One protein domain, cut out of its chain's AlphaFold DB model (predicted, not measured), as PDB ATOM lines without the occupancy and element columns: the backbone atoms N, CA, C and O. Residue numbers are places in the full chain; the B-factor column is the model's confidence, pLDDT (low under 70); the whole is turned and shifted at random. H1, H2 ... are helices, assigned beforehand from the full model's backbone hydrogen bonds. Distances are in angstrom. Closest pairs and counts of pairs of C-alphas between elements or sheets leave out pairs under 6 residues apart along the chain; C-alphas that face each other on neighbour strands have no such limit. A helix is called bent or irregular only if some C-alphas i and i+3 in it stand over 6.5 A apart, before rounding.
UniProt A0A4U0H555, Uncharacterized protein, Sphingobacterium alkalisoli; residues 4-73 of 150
ATOM      1  N   GLU A   4      21.895 -51.375  38.923       96.62
ATOM      2  CA  GLU A   4      22.206 -52.745  38.494       96.62
ATOM      3  C   GLU A   4      21.622 -53.079  37.114       96.62
ATOM      4  O   GLU A   4      22.295 -53.663  36.267       96.62
ATOM      5  N   ARG A   5      20.368 -52.678  36.862       96.38
ATOM      6  CA  ARG A   5      19.693 -52.950  35.586       96.38
ATOM      7  C   ARG A   5      20.398 -52.252  34.428       96.38
ATOM      8  O   ARG A   5      20.508 -52.844  33.363       96.38
ATOM      9  N   PHE A   6      20.860 -51.025  34.646       96.69
ATOM     10  CA  PHE A   6      21.638 -50.274  33.666       96.69
ATOM     11  C   PHE A   6      22.997 -50.923  33.403       96.69
ATOM     12  O   PHE A   6      23.336 -51.189  32.257       96.69
ATOM     13  N   ILE A   7      23.746 -51.260  34.454       96.44
ATOM     14  CA  ILE A   7      25.055 -51.905  34.310       96.44
ATOM     15  C   ILE A   7      24.934 -53.239  33.558       96.44
ATOM     16  O   ILE A   7      25.731 -53.518  32.666       96.44
ATOM     17  N   LYS A   8      23.881 -54.016  33.829       96.12
ATOM     18  CA  LYS A   8      23.594 -55.268  33.119       96.12
ATOM     19  C   LYS A   8      23.257 -55.075  31.632       96.12
ATOM     20  O   LYS A   8      23.425 -56.012  30.858       96.12
ATOM     21  N   GLN A   9      22.760 -53.902  31.229       95.38
ATOM     22  CA  GLN A   9      22.541 -53.569  29.813       95.38
ATOM     23  C   GLN A   9      23.849 -53.255  29.083       95.38
ATOM     24  O   GLN A   9      23.913 -53.471  27.878       95.38
ATOM     25  N   ILE A  10      24.869 -52.767  29.798       96.00
ATOM     26  CA  ILE A  10      26.214 -52.554  29.246       96.00
ATOM     27  C   ILE A  10      26.921 -53.899  29.088       96.00
ATOM     28  O   ILE A  10      27.457 -54.200  28.025       96.00
ATOM     29  N   ASP A  11      26.929 -54.703  30.152       95.25
ATOM     30  CA  ASP A  11      27.566 -56.014  30.150       95.25
ATOM     31  C   ASP A  11      26.870 -56.971  31.127       95.25
ATOM     32  O   ASP A  11      26.731 -56.696  32.320       95.25
ATOM     33  N   VAL A  12      26.451 -58.136  30.633       93.25
ATOM     34  CA  VAL A  12      25.806 -59.167  31.460       93.25
ATOM     35  C   VAL A  12      26.761 -59.785  32.489       93.25
ATOM     36  O   VAL A  12      26.301 -60.210  33.549       93.25
ATOM     37  N   ASN A  13      28.070 -59.751  32.223       93.56
ATOM     38  CA  ASN A  13      29.152 -60.262  33.067       93.56
ATOM     39  C   ASN A  13      29.806 -59.151  33.909       93.56
ATOM     40  O   ASN A  13      30.941 -59.282  34.368       93.56
ATOM     41  N   TYR A  14      29.095 -58.044  34.148       94.19
ATOM     42  CA  TYR A  14      29.621 -56.876  34.857       94.19
ATOM     43  C   TYR A  14      30.288 -57.195  36.205       94.19
ATOM     44  O   TYR A  14      31.250 -56.530  36.584       94.19
ATOM     45  N   LYS A  15      29.804 -58.209  36.935       92.00
ATOM     46  CA  LYS A  15      30.359 -58.596  38.241       92.00
ATOM     47  C   LYS A  15      31.800 -59.083  38.132       92.00
ATOM     48  O   LYS A  15      32.612 -58.744  38.990       92.00
ATOM     49  N   GLU A  16      32.123 -59.834  37.085       92.38
ATOM     50  CA  GLU A  16      33.480 -60.332  36.839       92.38
ATOM     51  C   GLU A  16      34.418 -59.174  36.497       92.38
ATOM     52  O   GLU A  16      35.489 -59.057  37.087       92.38
ATOM     53  N   LYS A  17      33.972 -58.254  35.632       93.38
ATOM     54  CA  LYS A  17      34.735 -57.049  35.274       93.38
ATOM     55  C   LYS A  17      35.004 -56.141  36.475       93.38
ATOM     56  O   LYS A  17      36.134 -55.708  36.661       93.38
ATOM     57  N   ILE A  18      33.993 -55.899  37.312       92.44
ATOM     58  CA  ILE A  18      34.146 -55.112  38.545       92.44
ATOM     59  C   ILE A  18      35.121 -55.795  39.508       92.44
ATOM     60  O   ILE A  18      35.960 -55.121  40.097       92.44
ATOM     61  N   SER A  19      35.032 -57.121  39.654       88.00
ATOM     62  CA  SER A  19      35.901 -57.888  40.558       88.00
ATOM     63  C   SER A  19      37.355 -57.927  40.080       88.00
ATOM     64  O   SER A  19      38.270 -57.939  40.896       88.00
ATOM     65  N   ALA A  20      37.571 -57.942  38.762       90.06
ATOM     66  CA  ALA A  20      38.896 -57.886  38.152       90.06
ATOM     67  C   ALA A  20      39.487 -56.463  38.117       90.06
ATOM     68  O   ALA A  20      40.691 -56.300  37.920       90.06
ATOM     69  N   ALA A  21      38.659 -55.429  38.288       88.88
ATOM     70  CA  ALA A  21      39.098 -54.044  38.264       88.88
ATOM     71  C   ALA A  21      39.701 -53.614  39.610       88.88
ATOM     72  O   ALA A  21      39.186 -53.925  40.683       88.88
ATOM     73  N   ASN A  22      40.770 -52.817  39.553       86.56
ATOM     74  CA  ASN A  22      41.369 -52.212  40.741       86.56
ATOM     75  C   ASN A  22      40.548 -50.992  41.200       86.56
ATOM     76  O   ASN A  22      40.936 -49.844  40.974       86.56
ATOM     77  N   LEU A  23      39.367 -51.240  41.772       89.69
ATOM     78  CA  LEU A  23      38.474 -50.184  42.245       89.69
ATOM     79  C   LEU A  23      38.855 -49.690  43.649       89.69
ATOM     80  O   LEU A  23      39.306 -50.476  44.485       89.69
ATOM     81  N   PRO A  24      38.593 -48.410  43.977       90.00
ATOM     82  CA  PRO A  24      38.815 -47.913  45.328       90.00
ATOM     83  C   PRO A  24      38.000 -48.698  46.361       90.00
ATOM     84  O   PRO A  24      36.799 -48.908  46.186       90.00
ATOM     85  N   LYS A  25      38.613 -49.029  47.504       88.94
ATOM     86  CA  LYS A  25      37.960 -49.776  48.598       88.94
ATOM     87  C   LYS A  25      36.607 -49.177  49.014       88.94
ATOM     88  O   LYS A  25      35.628 -49.893  49.163       88.94
ATOM     89  N   LYS A  26      36.520 -47.844  49.083       88.88
ATOM     90  CA  LYS A  26      35.285 -47.087  49.385       88.88
ATOM     91  C   LYS A  26      34.113 -47.351  48.421       88.88
ATOM     92  O   LYS A  26      32.967 -47.116  48.806       88.88
ATOM     93  N   VAL A  27      34.401 -47.765  47.184       90.50
ATOM     94  CA  VAL A  27      33.411 -48.155  46.168       90.50
ATOM     95  C   VAL A  27      33.024 -49.617  46.377       90.50
ATOM     96  O   VAL A  27      31.835 -49.921  46.452       90.50
ATOM     97  N   LEU A  28      34.016 -50.500  46.549       90.81
ATOM     98  CA  LEU A  28      33.808 -51.935  46.777       90.81
ATOM     99  C   LEU A  28      32.982 -52.211  48.040       90.81
ATOM    100  O   LEU A  28      31.992 -52.933  47.969       90.81
ATOM    101  N   ASP A  29      33.304 -51.549  49.155       90.88
ATOM    102  CA  ASP A  29      32.606 -51.689  50.444       90.88
ATOM    103  C   ASP A  29      31.102 -51.356  50.355       90.88
ATOM    104  O   ASP A  29      30.318 -51.724  51.230       90.88
ATOM    105  N   LYS A  30      30.679 -50.622  49.316       91.56
ATOM    106  CA  LYS A  30      29.293 -50.175  49.112       91.56
ATOM    107  C   LYS A  30      28.680 -50.695  47.815       91.56
ATOM    108  O   LYS A  30      27.604 -50.222  47.449       91.56
ATOM    109  N   LEU A  31      29.329 -51.631  47.122       93.38
ATOM    110  CA  LEU A  31      28.958 -52.033  45.765       93.38
ATOM    111  C   LEU A  31      27.496 -52.487  45.669       93.38
ATOM    112  O   LEU A  31      26.725 -51.878  44.929       93.38
ATOM    113  N   ASP A  32      27.087 -53.478  46.464       93.00
ATOM    114  CA  ASP A  32      25.719 -54.020  46.428       93.00
ATOM    115  C   ASP A  32      24.666 -52.958  46.766       93.00
ATOM    116  O   ASP A  32      23.643 -52.821  46.085       93.00
ATOM    117  N   LEU A  33      24.951 -52.135  47.781       94.44
ATOM    118  CA  LEU A  33      24.083 -51.023  48.155       94.44
ATOM    119  C   LEU A  33      23.943 -50.035  46.992       94.44
ATOM    120  O   LEU A  33      22.837 -49.589  46.700       94.44
ATOM    121  N   THR A  34      25.037 -49.695  46.316       94.38
ATOM    122  CA  THR A  34      25.033 -48.776  45.177       94.38
ATOM    123  C   THR A  34      24.289 -49.353  43.973       94.38
ATOM    124  O   THR A  34      23.472 -48.649  43.384       94.38
ATOM    125  N   LEU A  35      24.494 -50.631  43.642       95.31
ATOM    126  CA  LEU A  35      23.792 -51.316  42.549       95.31
ATOM    127  C   LEU A  35      22.268 -51.347  42.765       95.31
ATOM    128  O   LEU A  35      21.499 -51.224  41.808       95.31
ATOM    129  N   SER A  36      21.824 -51.430  44.022       95.75
ATOM    130  CA  SER A  36      20.401 -51.460  44.381       95.75
ATOM    131  C   SER A  36      19.660 -50.120  44.215       95.75
ATOM    132  O   SER A  36      18.424 -50.110  44.144       95.75
ATOM    133  N   LYS A  37      20.389 -48.995  44.144       95.94
ATOM    134  CA  LYS A  37      19.829 -47.634  44.089       95.94
ATOM    135  C   LYS A  37      19.233 -47.295  42.730       95.94
ATOM    136  O   LYS A  37      19.573 -47.886  41.706       95.94
ATOM    137  N   ASP A  38      18.375 -46.275  42.710       96.25
ATOM    138  CA  ASP A  38      18.030 -45.605  41.460       96.25
ATOM    139  C   ASP A  38      19.264 -44.878  40.909       96.25
ATOM    140  O   ASP A  38      19.948 -44.167  41.649       96.25
ATOM    141  N   ILE A  39      19.527 -45.040  39.613       95.00
ATOM    142  CA  ILE A  39      20.690 -44.480  38.916       95.00
ATOM    143  C   ILE A  39      20.830 -42.962  39.112       95.00
ATOM    144  O   ILE A  39      21.940 -42.451  39.219       95.00
ATOM    145  N   THR A  40      19.714 -42.240  39.261       93.12
ATOM    146  CA  THR A  40      19.694 -40.783  39.484       93.12
ATOM    147  C   THR A  40      20.146 -40.370  40.889       93.12
ATOM    148  O   THR A  40      20.311 -39.186  41.165       93.12
ATOM    149  N   THR A  41      20.372 -41.331  41.786       94.06
ATOM    150  CA  THR A  41      20.812 -41.110  43.176       94.06
ATOM    151  C   THR A  41      22.201 -41.687  43.463       94.06
ATOM    152  O   THR A  41      22.678 -41.645  44.599       94.06
ATOM    153  N   VAL A  42      22.870 -42.223  42.438       95.94
ATOM    154  CA  VAL A  42      24.230 -42.758  42.545       95.94
ATOM    155  C   VAL A  42      25.237 -41.606  42.587       95.94
ATOM    156  O   VAL A  42      25.139 -40.653  41.810       95.94
ATOM    157  N   ARG A  43      26.205 -41.690  43.508       94.81
ATOM    158  CA  ARG A  43      27.306 -40.721  43.615       94.81
ATOM    159  C   ARG A  43      28.184 -40.794  42.373       94.81
ATOM    160  O   ARG A  43      28.408 -41.883  41.846       94.81
ATOM    161  N   GLY A  44      28.705 -39.654  41.937       94.94
ATOM    162  CA  GLY A  44      29.546 -39.565  40.754       94.94
ATOM    163  C   GLY A  44      30.778 -40.459  40.864       94.94
ATOM    164  O   GLY A  44      31.058 -41.192  39.920       94.94
ATOM    165  N   LEU A  45      31.416 -40.499  42.038       94.88
ATOM    166  CA  LEU A  45      32.540 -41.392  42.318       94.88
ATOM    167  C   LEU A  45      32.207 -42.868  42.049       94.88
ATOM    168  O   LEU A  45      32.960 -43.565  41.371       94.88
ATOM    169  N   ASP A  46      31.093 -43.355  42.604       95.38
ATOM    170  CA  ASP A  46      30.726 -44.768  42.478       95.38
ATOM    171  C   ASP A  46      30.350 -45.095  41.030       95.38
ATOM    172  O   ASP A  46      30.783 -46.110  40.489       95.38
ATOM    173  N   PHE A  47      29.572 -44.214  40.390       97.12
ATOM    174  CA  PHE A  47      29.175 -44.374  38.995       97.12
ATOM    175  C   PHE A  47      30.389 -44.429  38.072       97.12
ATOM    176  O   PHE A  47      30.481 -45.352  37.271       97.12
ATOM    177  N   TYR A  48      31.325 -43.485  38.202       96.62
ATOM    178  CA  TYR A  48      32.515 -43.415  37.358       96.62
ATOM    179  C   TYR A  48      33.323 -44.703  37.418       96.62
ATOM    180  O   TYR A  48      33.521 -45.342  36.390       96.62
ATOM    181  N   HIS A  49      33.730 -45.123  38.615       95.44
ATOM    182  CA  HIS A  49      34.572 -46.305  38.773       95.44
ATOM    183  C   HIS A  49      33.867 -47.591  38.333       95.44
ATOM    184  O   HIS A  49      34.471 -48.422  37.657       95.44
ATOM    185  N   ILE A  50      32.579 -47.745  38.658       95.94
ATOM    186  CA  ILE A  50      31.811 -48.927  38.253       95.94
ATOM    187  C   ILE A  50      31.619 -48.939  36.733       95.94
ATOM    188  O   ILE A  50      31.957 -49.930  36.092       95.94
ATOM    189  N   VAL A  51      31.141 -47.849  36.128       96.50
ATOM    190  CA  VAL A  51      30.882 -47.793  34.681       96.50
ATOM    191  C   VAL A  51      32.181 -47.885  33.884       96.50
ATOM    192  O   VAL A  51      32.229 -48.643  32.922       96.50
ATOM    193  N   ALA A  52      33.251 -47.201  34.295       94.88
ATOM    194  CA  ALA A  52      34.548 -47.268  33.621       94.88
ATOM    195  C   ALA A  52      35.173 -48.672  33.659       94.88
ATOM    196  O   ALA A  52      35.918 -49.026  32.751       94.88
ATOM    197  N   SER A  53      34.852 -49.491  34.669       94.62
ATOM    198  CA  SER A  53      35.316 -50.884  34.723       94.62
ATOM    199  C   SER A  53      34.573 -51.825  33.769       94.62
ATOM    200  O   SER A  53      35.115 -52.856  33.376       94.62
ATOM    201  N   VAL A  54      33.338 -51.488  33.382       95.69
ATOM    202  CA  VAL A  54      32.482 -52.373  32.570       95.69
ATOM    203  C   VAL A  54      32.356 -51.916  31.119       95.69
ATOM    204  O   VAL A  54      32.281 -52.749  30.212       95.69
ATOM    205  N   SER A  55      32.353 -50.602  30.906       94.81
ATOM    206  CA  SER A  55      32.031 -49.933  29.652       94.81
ATOM    207  C   SER A  55      33.268 -49.690  28.795       94.81
ATOM    208  O   SER A  55      34.248 -49.113  29.259       94.81
ATOM    209  N   GLN A  56      33.182 -50.040  27.511       92.69
ATOM    210  CA  GLN A  56      34.157 -49.616  26.496       92.69
ATOM    211  C   GLN A  56      33.823 -48.242  25.889       92.69
ATOM    212  O   GLN A  56      34.685 -47.614  25.282       92.69
ATOM    213  N   ASP A  57      32.597 -47.759  26.090       95.56
ATOM    214  CA  ASP A  57      32.087 -46.489  25.570       95.56
ATOM    215  C   ASP A  57      31.425 -45.704  26.709       95.56
ATOM    216  O   ASP A  57      30.212 -45.729  26.927       95.56
ATOM    217  N   PHE A  58      32.260 -45.105  27.560       95.31
ATOM    218  CA  PHE A  58      31.797 -44.411  28.764       95.31
ATOM    219  C   PHE A  58      30.863 -43.240  28.431       95.31
ATOM    220  O   PHE A  58      29.885 -43.021  29.148       95.31
ATOM    221  N   GLU A  59      31.143 -42.521  27.344       95.88
ATOM    222  CA  GLU A  59      30.357 -41.373  26.893       95.88
ATOM    223  C   GLU A  59      28.922 -41.788  26.571       95.88
ATOM    224  O   GLU A  59      27.987 -41.369  27.259       95.88
ATOM    225  N   ASN A  60      28.740 -42.688  25.600       96.06
ATOM    226  CA  ASN A  60      27.401 -43.060  25.149       96.06
ATOM    227  C   ASN A  60      26.592 -43.748  26.250       96.06
ATOM    228  O   ASN A  60      25.397 -43.485  26.399       96.06
ATOM    229  N   HIS A  61      27.221 -44.581  27.081       96.69
ATOM    230  CA  HIS A  61      26.513 -45.195  28.203       96.69
ATOM    231  C   HIS A  61      26.079 -44.166  29.254       96.69
ATOM    232  O   HIS A  61      24.990 -44.299  29.816       96.69
ATOM    233  N   THR A  62      26.862 -43.111  29.487       95.31
ATOM    234  CA  THR A  62      26.475 -42.042  30.418       95.31
ATOM    235  C   THR A  62      25.370 -41.152  29.842       95.31
ATOM    236  O   THR A  62      24.443 -40.793  30.569       95.31
ATOM    237  N   VAL A  63      25.393 -40.869  28.535       94.94
ATOM    238  CA  VAL A  63      24.285 -40.194  27.832       94.94
ATOM    239  C   VAL A  63      22.997 -41.010  27.969       94.94
ATOM    240  O   VAL A  63      21.998 -40.497  28.474       94.94
ATOM    241  N   ASN A  64      23.041 -42.305  27.638       94.06
ATOM    242  CA  ASN A  64      21.896 -43.215  27.744       94.06
ATOM    243  C   ASN A  64      21.340 -43.316  29.175       94.06
ATOM    244  O   ASN A  64      20.143 -43.532  29.367       94.06
ATOM    245  N   ALA A  65      22.195 -43.154  30.189       94.06
ATOM    246  CA  ALA A  65      21.779 -43.162  31.585       94.06
ATOM    247  C   ALA A  65      20.957 -41.924  31.982       94.06
ATOM    248  O   ALA A  65      20.024 -42.050  32.783       94.06
ATOM    249  N   PHE A  66      21.311 -40.734  31.479       94.56
ATOM    250  CA  PHE A  66      20.891 -39.472  32.101       94.56
ATOM    251  C   PHE A  66      20.230 -38.446  31.180       94.56
ATOM    252  O   PHE A  66      19.530 -37.575  31.700       94.56
ATOM    253  N   GLU A  67      20.381 -38.533  29.858       91.75
ATOM    254  CA  GLU A  67      19.913 -37.493  28.931       91.75
ATOM    255  C   GLU A  67      18.414 -37.190  29.105       91.75
ATOM    256  O   GLU A  67      18.014 -36.050  29.362       91.75
ATOM    257  N   GLU A  68      17.580 -38.229  29.065       87.69
ATOM    258  CA  GLU A  68      16.129 -38.113  29.238       87.69
ATOM    259  C   GLU A  68      15.730 -37.548  30.606       87.69
ATOM    260  O   GLU A  68      14.747 -36.810  30.729       87.69
ATOM    261  N   TYR A  69      16.490 -37.879  31.651       87.69
ATOM    262  CA  TYR A  69      16.247 -37.368  32.996       87.69
ATOM    263  C   TYR A  69      16.555 -35.866  33.081       87.69
ATOM    264  O   TYR A  69      15.728 -35.090  33.567       87.69
ATOM    265  N   VAL A  70      17.708 -35.435  32.564       84.56
ATOM    266  CA  VAL A  70      18.145 -34.028  32.600       84.56
ATOM    267  C   VAL A  70      17.279 -33.137  31.704       84.56
ATOM    268  O   VAL A  70      16.948 -32.009  32.096       84.56
ATOM    269  N   LYS A  71      16.818 -33.642  30.549       84.69
ATOM    270  CA  LYS A  71      15.842 -32.947  29.685       84.69
ATOM    271  C   LYS A  71      14.556 -32.601  30.446       84.69
ATOM    272  O   LYS A  71      14.083 -31.470  30.354       84.69
ATOM    273  N   LYS A  72      14.039 -33.530  31.262       83.81
ATOM    274  CA  LYS A  72      12.783 -33.371  32.029       83.81
ATOM    275  C   LYS A  72      12.932 -32.566  33.321       83.81
ATOM    276  O   LYS A  72      11.933 -32.100  33.871       83.81
ATOM    277  N   LYS A  73      14.155 -32.390  33.826       77.00
ATOM    278  CA  LYS A  73      14.411 -31.644  35.061       77.00
ATOM    279  C   LYS A  73      14.169 -30.143  34.854       77.00
ATOM    280  O   LYS A  73      14.627 -29.563  33.866       77.00
TER     281      LYS A  73
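AT A GLANCE: This is residues 4 to 73 of the 150 residues of an uncharacterized protein of Sphingobacterium alkalisoli (UniProt A0A4U0H555). Four short helices, H1 to H4, make one turn of chain that comes back to its start and covers one side of a longer helix, H5. The longest helix, H6, follows H5 and leads away from this body, so that its last residues make one end of the long axis. The printed part has 70 residues with six named helices, H1 to H6 in that order, and no named strand; its class is all helix. It is compact, with a radius of gyration of the C-alphas of 11.7 A, yet elongated in outline, spanning 35 by 21 by 17 A.

IN THESE COORDINATES: H1 is residues 4 to 10 and begins at C-alpha 4 at (22.206, -52.745, 38.494); its length is 10.1 A. H2 is residues 14 to 20, 9.9 A long. H3 is residues 25 to 28, 5.0 A long, and H4 is residues 31 to 36, 8.7 A long. H5, residues 44 to 54, runs 15.5 A from C-alpha 44 at (29.546, -39.565, 40.754). H6, residues 58 to 72, is 22.2 A long and ends at C-alpha 72 at (12.783, -33.371, 32.029). H6 is irregular: its C-alphas 65 and 68 are 7.9 A apart.

HOW THE PARTS SIT: H5 is the hub, touching H1, H2 and H3. H1 and H5 only just touch, with 3 pairs of C-alphas within 8 A; the closest C-alphas are those of Ile 10 and Val 54, 7.1 A apart. They run the same way at a steep tilt of 44 degrees. H2 touches H5 about perpendicular, at 89 degrees; the closest C-alphas are those of Tyr 14 and Val 54, 5.8 A apart. H3 and H5 only just touch, with 3 pairs of C-alphas within 8 A, the closest being Val 27 and Asp 46 at 5.7 A. H4 is close to H1 but not clearly touching it; the closest C-alphas are those of Glu 4 and Leu 35, 4.6 A apart. H6 is close to H5 but not clearly touching it, with the C-alphas of Ala 52 and Phe 58 closest at 6.3 A. H6 is apart from H2, H3 and H4. In H1, H2, H4 and H5 every O i to N i+4 pair is within hydrogen-bond range; in H6 9 of 11 are, and H3 is too short for such a pair.

THE WHOLE: The two C-alphas farthest apart are those of Ala 20 and Lys 72, at 36.3 A. The printed part has no cut. The link from H4 to H5 is short, with 7 residues; the other four links are tight. The mean pLDDT of the printed part is 93.1, and no printed residue is under 70.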